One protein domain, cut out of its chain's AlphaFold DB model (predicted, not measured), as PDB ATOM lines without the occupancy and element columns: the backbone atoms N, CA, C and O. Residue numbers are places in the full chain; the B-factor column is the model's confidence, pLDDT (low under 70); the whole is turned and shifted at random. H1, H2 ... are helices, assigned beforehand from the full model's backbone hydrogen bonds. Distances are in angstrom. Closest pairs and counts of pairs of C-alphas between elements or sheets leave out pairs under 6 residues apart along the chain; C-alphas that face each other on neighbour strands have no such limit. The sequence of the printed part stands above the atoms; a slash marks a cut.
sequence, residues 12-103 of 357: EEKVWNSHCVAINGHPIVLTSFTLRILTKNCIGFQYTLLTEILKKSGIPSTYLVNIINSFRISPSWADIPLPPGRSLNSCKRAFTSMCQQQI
ATOM      1  N   GLU A  12     267.204 172.825 260.049       65.00
ATOM      2  CA  GLU A  12     265.883 173.077 260.630       65.00
ATOM      3  C   GLU A  12     264.865 173.549 259.579       65.00
ATOM      4  O   GLU A  12     263.754 173.020 259.509       65.00
ATOM      5  N   GLU A  13     265.242 174.470 258.688       67.00
ATOM      6  CA  GLU A  13     264.368 174.940 257.608       67.00
ATOM      7  C   GLU A  13     264.087 173.846 256.570       67.00
ATOM      8  O   GLU A  13     262.979 173.780 256.031       67.00
ATOM      9  N   LYS A  14     265.052 172.953 256.314       77.19
ATOM     10  CA  LYS A  14     264.852 171.797 255.425       77.19
ATOM     11  C   LYS A  14     263.825 170.823 255.993       77.19
ATOM     12  O   LYS A  14     262.977 170.345 255.239       77.19
ATOM     13  N   VAL A  15     263.850 170.575 257.304       72.94
ATOM     14  CA  VAL A  15     262.863 169.721 257.984       72.94
ATOM     15  C   VAL A  15     261.465 170.337 257.898       72.94
ATOM     16  O   VAL A  15     260.520 169.644 257.524       72.94
ATOM     17  N   TRP A  16     261.327 171.646 258.139       67.25
ATOM     18  CA  TRP A  16     260.046 172.344 257.977       67.25
ATOM     19  C   TRP A  16     259.522 172.284 256.539       67.25
ATOM     20  O   TRP A  16     258.345 171.998 256.324       67.25
ATOM     21  N   ASN A  17     260.388 172.508 255.549       60.91
ATOM     22  CA  ASN A  17     259.993 172.482 254.141       60.91
ATOM     23  C   ASN A  17     259.606 171.061 253.686       60.91
ATOM     24  O   ASN A  17     258.612 170.880 252.987       60.91
ATOM     25  N   SER A  18     260.324 170.037 254.160       65.94
ATOM     26  CA  SER A  18     259.997 168.627 253.916       65.94
ATOM     27  C   SER A  18     258.639 168.234 254.518       65.94
ATOM     28  O   SER A  18     257.828 167.600 253.842       65.94
ATOM     29  N   HIS A  19     258.336 168.691 255.739       56.09
ATOM     30  CA  HIS A  19     257.041 168.439 256.377       56.09
ATOM     31  C   HIS A  19     255.888 169.171 255.670       56.09
ATOM     32  O   HIS A  19     254.808 168.606 255.518       56.09
ATOM     33  N   CYS A  20     256.113 170.387 255.162       52.69
ATOM     34  CA  CYS A  20     255.114 171.112 254.369       52.69
ATOM     35  C   CYS A  20     254.795 170.414 253.035       52.69
ATOM     36  O   CYS A  20     253.634 170.388 252.625       52.69
ATOM     37  N   VAL A  21     255.792 169.817 252.370       55.22
ATOM     38  CA  VAL A  21     255.596 169.113 251.089       55.22
ATOM     39  C   VAL A  21     254.817 167.801 251.266       55.22
ATOM     40  O   VAL A  21     254.024 167.445 250.392       55.22
ATOM     41  N   ALA A  22     254.967 167.121 252.407       52.09
ATOM     42  CA  ALA A  22     254.268 165.867 252.703       52.09
ATOM     43  C   ALA A  22     252.764 166.037 253.018       52.09
ATOM     44  O   ALA A  22     252.007 165.075 252.926       52.09
ATOM     45  N   ILE A  23     252.306 167.250 253.358       51.06
ATOM     46  CA  ILE A  23     250.922 167.513 253.810       51.06
ATOM     47  C   ILE A  23     250.010 167.995 252.656       51.06
ATOM     48  O   ILE A  23     248.836 168.304 252.860       51.06
ATOM     49  N   ASN A  24     250.488 167.966 251.406       48.66
ATOM     50  CA  ASN A  24     249.749 168.389 250.202       48.66
ATOM     51  C   ASN A  24     248.474 167.569 249.859       48.66
ATOM     52  O   ASN A  24     247.918 167.734 248.778       48.66
ATOM     53  N   GLY A  25     247.977 166.715 250.762       50.16
ATOM     54  CA  GLY A  25     246.745 165.939 250.585       50.16
ATOM     55  C   GLY A  25     245.527 166.402 251.396       50.16
ATOM     56  O   GLY A  25     244.416 166.013 251.051       50.16
ATOM     57  N   HIS A  26     245.675 167.217 252.453       47.00
ATOM     58  CA  HIS A  26     244.530 167.600 253.300       47.00
ATOM     59  C   HIS A  26     244.611 169.049 253.830       47.00
ATOM     60  O   HIS A  26     245.312 169.314 254.808       47.00
ATOM     61  N   PRO A  27     243.830 169.996 253.269       52.84
ATOM     62  CA  PRO A  27     243.889 171.417 253.638       52.84
ATOM     63  C   PRO A  27     243.228 171.778 254.984       52.84
ATOM     64  O   PRO A  27     243.269 172.935 255.392       52.84
ATOM     65  N   ILE A  28     242.602 170.832 255.693       51.34
ATOM     66  CA  ILE A  28     241.657 171.160 256.780       51.34
ATOM     67  C   ILE A  28     242.299 171.116 258.182       51.34
ATOM     68  O   ILE A  28     241.884 171.853 259.075       51.34
ATOM     69  N   VAL A  29     243.364 170.332 258.388       46.09
ATOM     70  CA  VAL A  29     243.914 170.071 259.742       46.09
ATOM     71  C   VAL A  29     245.019 171.063 260.154       46.09
ATOM     72  O   VAL A  29     245.392 171.155 261.320       46.09
ATOM     73  N   LEU A  30     245.501 171.889 259.221       50.53
ATOM     74  CA  LEU A  30     246.577 172.866 259.453       50.53
ATOM     75  C   LEU A  30     246.156 174.104 260.267       50.53
ATOM     76  O   LEU A  30     246.999 174.924 260.631       50.53
ATOM     77  N   THR A  31     244.864 174.265 260.552       53.28
ATOM     78  CA  THR A  31     244.321 175.521 261.090       53.28
ATOM     79  C   THR A  31     244.425 175.648 262.609       53.28
ATOM     80  O   THR A  31     244.478 176.765 263.118       53.28
ATOM     81  N   SER A  32     244.495 174.543 263.356       48.44
ATOM     82  CA  SER A  32     244.282 174.578 264.812       48.44
ATOM     83  C   SER A  32     245.496 174.181 265.659       48.44
ATOM     84  O   SER A  32     245.667 174.736 266.748       48.44
ATOM     85  N   PHE A  33     246.378 173.296 265.182       44.09
ATOM     86  CA  PHE A  33     247.511 172.804 265.988       44.09
ATOM     87  C   PHE A  33     248.774 173.674 265.852       44.09
ATOM     88  O   PHE A  33     249.375 174.082 266.848       44.09
ATOM     89  N   THR A  34     249.119 174.070 264.628       52.47
ATOM     90  CA  THR A  34     250.234 174.984 264.309       52.47
ATOM     91  C   THR A  34     249.996 176.406 264.821       52.47
ATOM     92  O   THR A  34     250.940 177.101 265.191       52.47
ATOM     93  N   LEU A  35     248.734 176.830 264.925       54.66
ATOM     94  CA  LEU A  35     248.375 178.177 265.366       54.66
ATOM     95  C   LEU A  35     248.591 178.389 266.877       54.66
ATOM     96  O   LEU A  35     248.826 179.513 267.302       54.66
ATOM     97  N   ARG A  36     248.555 177.331 267.704       51.00
ATOM     98  CA  ARG A  36     248.678 177.460 269.171       51.00
ATOM     99  C   ARG A  36     250.123 177.537 269.666       51.00
ATOM    100  O   ARG A  36     250.407 178.378 270.515       51.00
ATOM    101  N   ILE A  37     251.043 176.735 269.126       46.41
ATOM    102  CA  ILE A  37     252.453 176.695 269.581       46.41
ATOM    103  C   ILE A  37     253.214 177.981 269.205       46.41
ATOM    104  O   ILE A  37     254.118 178.415 269.914       46.41
ATOM    105  N   LEU A  38     252.783 178.663 268.146       50.97
ATOM    106  CA  LEU A  38     253.347 179.933 267.698       50.97
ATOM    107  C   LEU A  38     253.057 181.108 268.673       50.97
ATOM    108  O   LEU A  38     253.860 182.025 268.817       50.97
ATOM    109  N   THR A  39     251.944 181.115 269.404       49.91
ATOM    110  CA  THR A  39     251.371 182.364 269.961       49.91
ATOM    111  C   THR A  39     252.151 183.135 271.039       49.91
ATOM    112  O   THR A  39     251.780 184.277 271.293       49.91
ATOM    113  N   LYS A  40     253.211 182.610 271.678       50.47
ATOM    114  CA  LYS A  40     253.732 183.246 272.915       50.47
ATOM    115  C   LYS A  40     255.077 183.982 272.862       50.47
ATOM    116  O   LYS A  40     255.264 184.841 273.709       50.47
ATOM    117  N   ASN A  41     255.981 183.738 271.905       48.56
ATOM    118  CA  ASN A  41     257.292 184.436 271.877       48.56
ATOM    119  C   ASN A  41     257.851 184.763 270.479       48.56
ATOM    120  O   ASN A  41     258.920 185.353 270.364       48.56
ATOM    121  N   CYS A  42     257.130 184.434 269.405       53.91
ATOM    122  CA  CYS A  42     257.647 184.540 268.035       53.91
ATOM    123  C   CYS A  42     256.772 185.399 267.119       53.91
ATOM    124  O   CYS A  42     256.798 185.201 265.911       53.91
ATOM    125  N   ILE A  43     256.009 186.356 267.660       61.44
ATOM    126  CA  ILE A  43     255.110 187.211 266.863       61.44
ATOM    127  C   ILE A  43     255.886 187.877 265.711       61.44
ATOM    128  O   ILE A  43     255.482 187.785 264.557       61.44
ATOM    129  N   GLY A  44     257.072 188.429 265.990       63.81
ATOM    130  CA  GLY A  44     257.936 189.002 264.952       63.81
ATOM    131  C   GLY A  44     258.419 187.978 263.918       63.81
ATOM    132  O   GLY A  44     258.345 188.238 262.723       63.81
ATOM    133  N   PHE A  45     258.869 186.797 264.357       69.25
ATOM    134  CA  PHE A  45     259.401 185.758 263.466       69.25
ATOM    135  C   PHE A  45     258.323 185.141 262.563       69.25
ATOM    136  O   PHE A  45     258.579 184.844 261.398       69.25
ATOM    137  N   GLN A  46     257.096 185.016 263.065       71.38
ATOM    138  CA  GLN A  46     255.964 184.462 262.323       71.38
ATOM    139  C   GLN A  46     255.571 185.311 261.138       71.38
ATOM    140  O   GLN A  46     255.344 184.776 260.057       71.38
ATOM    141  N   TYR A  47     255.505 186.628 261.325       77.56
ATOM    142  CA  TYR A  47     255.173 187.514 260.222       77.56
ATOM    143  C   TYR A  47     256.255 187.472 259.147       77.56
ATOM    144  O   TYR A  47     255.921 187.440 257.965       77.56
ATOM    145  N   THR A  48     257.534 187.395 259.524       80.00
ATOM    146  CA  THR A  48     258.638 187.282 258.561       80.00
ATOM    147  C   THR A  48     258.573 185.970 257.781       80.00
ATOM    148  O   THR A  48     258.622 185.997 256.552       80.00
ATOM    149  N   LEU A  49     258.388 184.839 258.472       82.38
ATOM    150  CA  LEU A  49     258.286 183.519 257.844       82.38
ATOM    151  C   LEU A  49     257.053 183.413 256.940       82.38
ATOM    152  O   LEU A  49     257.162 182.985 255.795       82.38
ATOM    153  N   LEU A  50     255.890 183.867 257.417       81.25
ATOM    154  CA  LEU A  50     254.660 183.900 256.626       81.25
ATOM    155  C   LEU A  50     254.841 184.757 255.370       81.25
ATOM    156  O   LEU A  50     254.410 184.367 254.288       81.25
ATOM    157  N   THR A  51     255.508 185.905 255.498       81.44
ATOM    158  CA  THR A  51     255.784 186.781 254.353       81.44
ATOM    159  C   THR A  51     256.710 186.100 253.347       81.44
ATOM    160  O   THR A  51     256.468 186.202 252.147       81.44
ATOM    161  N   GLU A  52     257.736 185.374 253.795       85.56
ATOM    162  CA  GLU A  52     258.618 184.599 252.910       85.56
ATOM    163  C   GLU A  52     257.887 183.454 252.201       85.56
ATOM    164  O   GLU A  52     258.033 183.297 250.988       85.56
ATOM    165  N   ILE A  53     257.036 182.706 252.909       85.12
ATOM    166  CA  ILE A  53     256.220 181.641 252.307       85.12
ATOM    167  C   ILE A  53     255.265 182.233 251.267       85.12
ATOM    168  O   ILE A  53     255.206 181.747 250.139       85.12
ATOM    169  N   LEU A  54     254.569 183.325 251.601       85.56
ATOM    170  CA  LEU A  54     253.680 184.014 250.665       85.56
ATOM    171  C   LEU A  54     254.441 184.509 249.430       85.56
ATOM    172  O   LEU A  54     253.965 184.328 248.311       85.56
ATOM    173  N   LYS A  55     255.651 185.052 249.604       84.44
ATOM    174  CA  LYS A  55     256.509 185.465 248.485       84.44
ATOM    175  C   LYS A  55     256.924 184.289 247.599       84.44
ATOM    176  O   LYS A  55     256.895 184.429 246.380       84.44
ATOM    177  N   LYS A  56     257.305 183.149 248.184       89.12
ATOM    178  CA  LYS A  56     257.753 181.957 247.438       89.12
ATOM    179  C   LYS A  56     256.604 181.183 246.789       89.12
ATOM    180  O   LYS A  56     256.813 180.556 245.760       89.12
ATOM    181  N   SER A  57     255.399 181.262 247.350       90.44
ATOM    182  CA  SER A  57     254.219 180.542 246.854       90.44
ATOM    183  C   SER A  57     253.686 181.037 245.503       90.44
ATOM    184  O   SER A  57     252.875 180.356 244.885       90.44
ATOM    185  N   GLY A  58     254.093 182.228 245.044       92.06
ATOM    186  CA  GLY A  58     253.582 182.812 243.800       92.06
ATOM    187  C   GLY A  58     252.094 183.185 243.841       92.06
ATOM    188  O   GLY A  58     251.509 183.450 242.792       92.06
ATOM    189  N   ILE A  59     251.468 183.222 245.026       91.12
ATOM    190  CA  ILE A  59     250.050 183.572 245.170       91.12
ATOM    191  C   ILE A  59     249.837 185.028 244.719       91.12
ATOM    192  O   ILE A  59     250.477 185.941 245.257       91.12
ATOM    193  N   PRO A  60     248.924 185.291 243.764       92.69
ATOM    194  CA  PRO A  60     248.651 186.648 243.315       92.69
ATOM    195  C   PRO A  60     248.010 187.470 244.440       92.69
ATOM    196  O   PRO A  60     247.162 186.989 245.194       92.69
ATOM    197  N   SER A  61     248.369 188.753 244.527       89.19
ATOM    198  CA  SER A  61     247.867 189.664 245.568       89.19
ATOM    199  C   SER A  61     246.341 189.802 245.571       89.19
ATOM    200  O   SER A  61     245.742 189.998 246.626       89.19
ATOM    201  N   THR A  62     245.703 189.647 244.409       91.19
ATOM    202  CA  THR A  62     244.242 189.660 244.251       91.19
ATOM    203  C   THR A  62     243.562 188.556 245.055       91.19
ATOM    204  O   THR A  62     242.527 188.804 245.670       91.19
ATOM    205  N   TYR A  63     244.156 187.361 245.109       93.06
ATOM    206  CA  TYR A  63     243.608 186.229 245.853       93.06
ATOM    207  C   TYR A  63     243.667 186.467 247.367       93.06
ATOM    208  O   TYR A  63     242.679 186.253 248.066       93.06
ATOM    209  N   LEU A  64     244.783 187.015 247.863       91.19
ATOM    210  CA  LEU A  64     244.936 187.371 249.278       91.19
ATOM    211  C   LEU A  64     243.917 188.425 249.717       91.19
ATOM    212  O   LEU A  64     243.292 188.287 250.766       91.19
ATOM    213  N   VAL A  65     243.721 189.461 248.900       91.88
ATOM    214  CA  VAL A  65     242.720 190.501 249.173       91.88
ATOM    215  C   VAL A  65     241.311 189.907 249.196       91.88
ATOM    216  O   VAL A  65     240.525 190.254 250.075       91.88
ATOM    217  N   ASN A  66     241.008 188.965 248.298       93.44
ATOM    218  CA  ASN A  66     239.707 188.306 248.275       93.44
ATOM    219  C   ASN A  66     239.449 187.478 249.544       93.44
ATOM    220  O   ASN A  66     238.372 187.586 250.117       93.44
ATOM    221  N   ILE A  67     240.448 186.730 250.028       92.12
ATOM    222  CA  ILE A  67     240.366 185.985 251.299       92.12
ATOM    223  C   ILE A  67     240.136 186.939 252.478       92.12
ATOM    224  O   ILE A  67     239.250 186.727 253.303       92.12
ATOM    225  N   ILE A  68     240.909 188.024 252.560       91.75
ATOM    226  CA  ILE A  68     240.758 189.022 253.631       91.75
ATOM    227  C   ILE A  68     239.330 189.586 253.634       91.75
ATOM    228  O   ILE A  68     238.701 189.693 254.688       91.75
ATOM    229  N   ASN A  69     238.799 189.889 252.446       92.69
ATOM    230  CA  ASN A  69     237.447 190.407 252.276       92.69
ATOM    231  C   ASN A  69     236.366 189.360 252.591       92.69
ATOM    232  O   ASN A  69     235.379 189.703 253.244       92.69
ATOM    233  N   SER A  70     236.546 188.098 252.180       93.69
ATOM    234  CA  SER A  70     235.570 187.022 252.396       93.69
ATOM    235  C   SER A  70     235.400 186.696 253.876       93.69
ATOM    236  O   SER A  70     234.278 186.516 254.342       93.69
ATOM    237  N   PHE A  71     236.499 186.696 254.631       95.69
ATOM    238  CA  PHE A  71     236.484 186.466 256.076       95.69
ATOM    239  C   PHE A  71     236.265 187.745 256.896       95.69
ATOM    240  O   PHE A  71     236.312 187.695 258.124       95.69
ATOM    241  N   ARG A  72     236.031 188.896 256.243       92.31
ATOM    242  CA  ARG A  72     235.850 190.207 256.897       92.31
ATOM    243  C   ARG A  72     236.978 190.544 257.881       92.31
ATOM    244  O   ARG A  72     236.758 191.204 258.897       92.31
ATOM    245  N   ILE A  73     238.198 190.111 257.569       92.69
ATOM    246  CA  ILE A  73     239.360 190.323 258.428       92.69
ATOM    247  C   ILE A  73     239.730 191.804 258.360       92.69
ATOM    248  O   ILE A  73     240.131 192.317 257.317       92.69
ATOM    249  N   SER A  74     239.601 192.500 259.487       92.25
ATOM    250  CA  SER A  74     240.036 193.890 259.622       92.25
ATOM    251  C   SER A  74     241.471 193.913 260.152       92.25
ATOM    252  O   SER A  74     241.677 193.580 261.319       92.25
ATOM    253  N   PRO A  75     242.482 194.268 259.336       88.00
ATOM    254  CA  PRO A  75     243.870 194.233 259.782       88.00
ATOM    255  C   PRO A  75     244.102 195.222 260.933       88.00
ATOM    256  O   PRO A  75     243.850 196.424 260.789       88.00
ATOM    257  N   SER A  76     244.634 194.731 262.059       92.44
ATOM    258  CA  SER A  76     245.124 195.592 263.140       92.44
ATOM    259  C   SER A  76     246.426 196.257 262.708       92.44
ATOM    260  O   SER A  76     247.523 195.730 262.856       92.44
ATOM    261  N   TRP A  77     246.302 197.445 262.126       90.75
ATOM    262  CA  TRP A  77     247.429 198.214 261.604       90.75
ATOM    263  C   TRP A  77     248.499 198.561 262.652       90.75
ATOM    264  O   TRP A  77     249.620 198.873 262.263       90.75
ATOM    265  N   ALA A  78     248.169 198.549 263.945       89.75
ATOM    266  CA  ALA A  78     249.124 198.830 265.018       89.75
ATOM    267  C   ALA A  78     250.084 197.657 265.281       89.75
ATOM    268  O   ALA A  78     251.229 197.893 265.654       89.75
ATOM    269  N   ASP A  79     249.632 196.426 265.026       87.81
ATOM    270  CA  ASP A  79     250.359 195.203 265.389       87.81
ATOM    271  C   ASP A  79     251.139 194.606 264.212       87.81
ATOM    272  O   ASP A  79     251.960 193.707 264.385       87.81
ATOM    273  N   ILE A  80     250.895 195.096 262.994       86.75
ATOM    274  CA  ILE A  80     251.549 194.591 261.788       86.75
ATOM    275  C   ILE A  80     252.961 195.184 261.695       86.75
ATOM    276  O   ILE A  80     253.099 196.405 261.542       86.75
ATOM    277  N   PRO A  81     254.020 194.352 261.710       87.31
ATOM    278  CA  PRO A  81     255.374 194.842 261.512       87.31
ATOM    279  C   PRO A  81     255.498 195.451 260.114       87.31
ATOM    280  O   PRO A  81     255.163 194.838 259.097       87.31
ATOM    281  N   LEU A  82     255.969 196.694 260.059       88.44
ATOM    282  CA  LEU A  82     256.139 197.405 258.801       88.44
ATOM    283  C   LEU A  82     257.463 197.011 258.142       88.44
ATOM    284  O   LEU A  82     258.481 196.921 258.831       88.44
ATOM    285  N   PRO A  83     257.492 196.847 256.809       86.50
ATOM    286  CA  PRO A  83     258.749 196.656 256.110       86.50
ATOM    287  C   PRO A  83     259.654 197.886 256.298       86.50
ATOM    288  O   PRO A  83     259.158 199.023 256.322       86.50
ATOM    289  N   PRO A  84     260.981 197.688 256.411       89.38
ATOM    290  CA  PRO A  84     261.916 198.781 256.642       89.38
ATOM    291  C   PRO A  84     261.788 199.842 255.541       89.38
ATOM    292  O   PRO A  84     261.674 199.536 254.355       89.38
ATOM    293  N   GLY A  85     261.755 201.116 255.941       94.06
ATOM    294  CA  GLY A  85     261.605 202.245 255.017       94.06
ATOM    295  C   GLY A  85     260.181 202.491 254.497       94.06
ATOM    296  O   GLY A  85     259.986 203.378 253.661       94.06
ATOM    297  N   ARG A  86     259.161 201.766 254.978       94.25
ATOM    298  CA  ARG A  86     257.749 202.058 254.681       94.25
ATOM    299  C   ARG A  86     257.029 202.567 255.924       94.25
ATOM    300  O   ARG A  86     257.126 202.001 257.003       94.25
ATOM    301  N   SER A  87     256.264 203.642 255.756       96.81
ATOM    302  CA  SER A  87     255.399 204.157 256.816       96.81
ATOM    303  C   SER A  87     254.068 203.407 256.861       96.81
ATOM    304  O   SER A  87     253.582 202.925 255.834       96.81
ATOM    305  N   LEU A  88     253.426 203.400 258.032       94.69
ATOM    306  CA  LEU A  88     252.101 202.806 258.228       94.69
ATOM    307  C   LEU A  88     251.080 203.321 257.204       94.69
ATOM    308  O   LEU A  88     250.342 202.555 256.588       94.69
ATOM    309  N   ASN A  89     251.086 204.637 256.976       96.50
ATOM    310  CA  ASN A  89     250.221 205.287 255.995       96.50
ATOM    311  C   ASN A  89     250.500 204.805 254.566       96.50
ATOM    312  O   ASN A  89     249.569 204.682 253.770       96.50
ATOM    313  N   SER A  90     251.758 204.508 254.224       96.12
ATOM    314  CA  SER A  90     252.095 203.935 252.919       96.12
ATOM    315  C   SER A  90     251.481 202.546 252.745       96.12
ATOM    316  O   SER A  90     250.918 202.287 251.683       96.12
ATOM    317  N   CYS A  91     251.562 201.680 253.762       92.81
ATOM    318  CA  CYS A  91     250.977 200.337 253.708       92.81
ATOM    319  C   CYS A  91     249.446 200.387 253.635       92.81
ATOM    320  O   CYS A  91     248.865 199.729 252.775       92.81
ATOM    321  N   LYS A  92     248.803 201.246 254.440       95.12
ATOM    322  CA  LYS A  92     247.349 201.476 254.385       95.12
ATOM    323  C   LYS A  92     246.886 201.848 252.978       95.12
ATOM    324  O   LYS A  92     246.015 201.189 252.426       95.12
ATOM    325  N   ARG A  93     247.515 202.857 252.362       96.31
ATOM    326  CA  ARG A  93     247.166 203.281 250.993       96.31
ATOM    327  C   ARG A  93     247.385 202.179 249.960       96.31
ATOM    328  O   ARG A  93     246.568 202.045 249.058       96.31
ATOM    329  N   ALA A  94     248.473 201.416 250.072       94.06
ATOM    330  CA  ALA A  94     248.745 200.308 249.159       94.06
ATOM    331  C   ALA A  94     247.654 199.231 249.257       94.06
ATOM    332  O   ALA A  94     247.125 198.806 248.234       94.06
ATOM    333  N   PHE A  95     247.246 198.867 250.475       93.81
ATOM    334  CA  PHE A  95     246.141 197.938 250.705       93.81
ATOM    335  C   PHE A  95     244.817 198.453 250.124       93.81
ATOM    336  O   PHE A  95     244.166 197.740 249.362       93.81
ATOM    337  N   THR A  96     244.454 199.713 250.390       94.31
ATOM    338  CA  THR A  96     243.242 200.318 249.812       94.31
ATOM    339  C   THR A  96     243.301 200.367 248.283       94.31
ATOM    340  O   THR A  96     242.277 200.195 247.627       94.31
ATOM    341  N   SER A  97     244.483 200.579 247.696       94.94
ATOM    342  CA  SER A  97     244.675 200.542 246.243       94.94
ATOM    343  C   SER A  97     244.422 199.146 245.671       94.94
ATOM    344  O   SER A  97     243.781 199.037 244.630       94.94
ATOM    345  N   MET A  98     244.886 198.087 246.341       91.62
ATOM    346  CA  MET A  98     244.644 196.707 245.901       91.62
ATOM    347  C   MET A  98     243.167 196.316 246.040       91.62
ATOM    348  O   MET A  98     242.613 195.692 245.141       91.62
ATOM    349  N   CYS A  99     242.502 196.751 247.114       92.00
ATOM    350  CA  CYS A  99     241.064 196.528 247.290       92.00
ATOM    351  C   CYS A  99     240.240 197.207 246.185       92.00
ATOM    352  O   CYS A  99     239.326 196.602 245.639       92.00
ATOM    353  N   GLN A 100     240.590 198.442 245.810       92.25
ATOM    354  CA  GLN A 100     239.913 199.162 244.724       92.25
ATOM    355  C   GLN A 100     240.122 198.505 243.358       92.25
ATOM    356  O   GLN A 100     239.202 198.482 242.546       92.25
ATOM    357  N   GLN A 101     241.312 197.956 243.101       88.62
ATOM    358  CA  GLN A 101     241.590 197.246 241.851       88.62
ATOM    359  C   GLN A 101     240.722 195.996 241.685       88.62
ATOM    360  O   GLN A 101     240.358 195.677 240.558       88.62
ATOM    361  N   GLN A 102     240.344 195.329 242.781       82.44
ATOM    362  CA  GLN A 102     239.464 194.160 242.725       82.44
ATOM    363  C   GLN A 102     238.027 194.521 242.310       82.44
ATOM    364  O   GLN A 102     237.327 193.695 241.734       82.44
ATOM    365  N   ILE A 103     237.583 195.748 242.599       74.44
ATOM    366  CA  ILE A 103     236.208 196.194 242.332       74.44
ATOM    367  C   ILE A 103     236.044 196.668 240.888       74.44
ATOM    368  O   ILE A 103     234.917 196.920 240.481       74.44
TER     369      ILE A 103
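This is residues 12 to 103 of the 357 residues of an uncharacterized protein of Monascus purpureus (UniProt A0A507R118). The model is a loose string of helices with few contacts between them: the longest helix, H5, makes one end, H1 makes the other, and H3 lies nearest the middle. H5 meets H4 about perpendicular, while residues 12 to 37, with H1 and H2, stick out from the rest. The printed part has 92 residues, with five named helices in the order H1, H2, H3, H4, H5 and no named strand; the class is all helix. The whole is only just loose, close to compact, with a radius of gyration of the C-alphas of 15.2 A, and it spans 37 by 29 by 22 A.

H5, residues 88 to 102, measures 21.8 A from first to last C-alpha; C-alpha 88 is at (252.101, 202.806, 258.228) and C-alpha 102 at (239.464, 194.160, 242.725). H4, residues 61 to 70, measures 14.3 A. H3, residues 43 to 56, measures 20.3 A. H2 is four residues, 34 to 37, and measures 6.0 A. H1, residues 12 to 22, measures 15.8 A and begins with C-alpha 12 at (265.883, 173.077, 260.630).

H5 touches H4 with residues 98 to 102 alone. The closest C-alphas of the two are those of Val 65 and Cys 99, 6.5 A apart, and 5 pairs of C-alphas lie within 8 A. The lines of H4 and H5 are about perpendicular, at 87 degrees, with 12.3 A from centre to centre. H3 is apart from H4 and from H5, though its centre is the nearest to the mean of the C-alphas, at 6.6 A. H2 and H1 touch no helix, and they are apart from each other. Every O i to N i+4 pair is within hydrogen-bond range in H1, H3, H4 and H5; H2 is too short for such a pair.

The two C-alphas farthest apart, those of Glu 12 and Ile 103, are 41.8 A apart. Residues 12 to 37 stand free, of which 12 to 22 belong to H1 and 34 to 37 to H2, and so do residues 55 to 60. The links H1 to H2, of 11 residues, and H4 to H5, residues 71 to 87, are long; those from H2 to H3 and from H3 to H4 are tight. The printed part has no cut. The mean pLDDT of the printed part is 77.1, and 32 residues are under 70, namely 12 to 13 and 16 to 45.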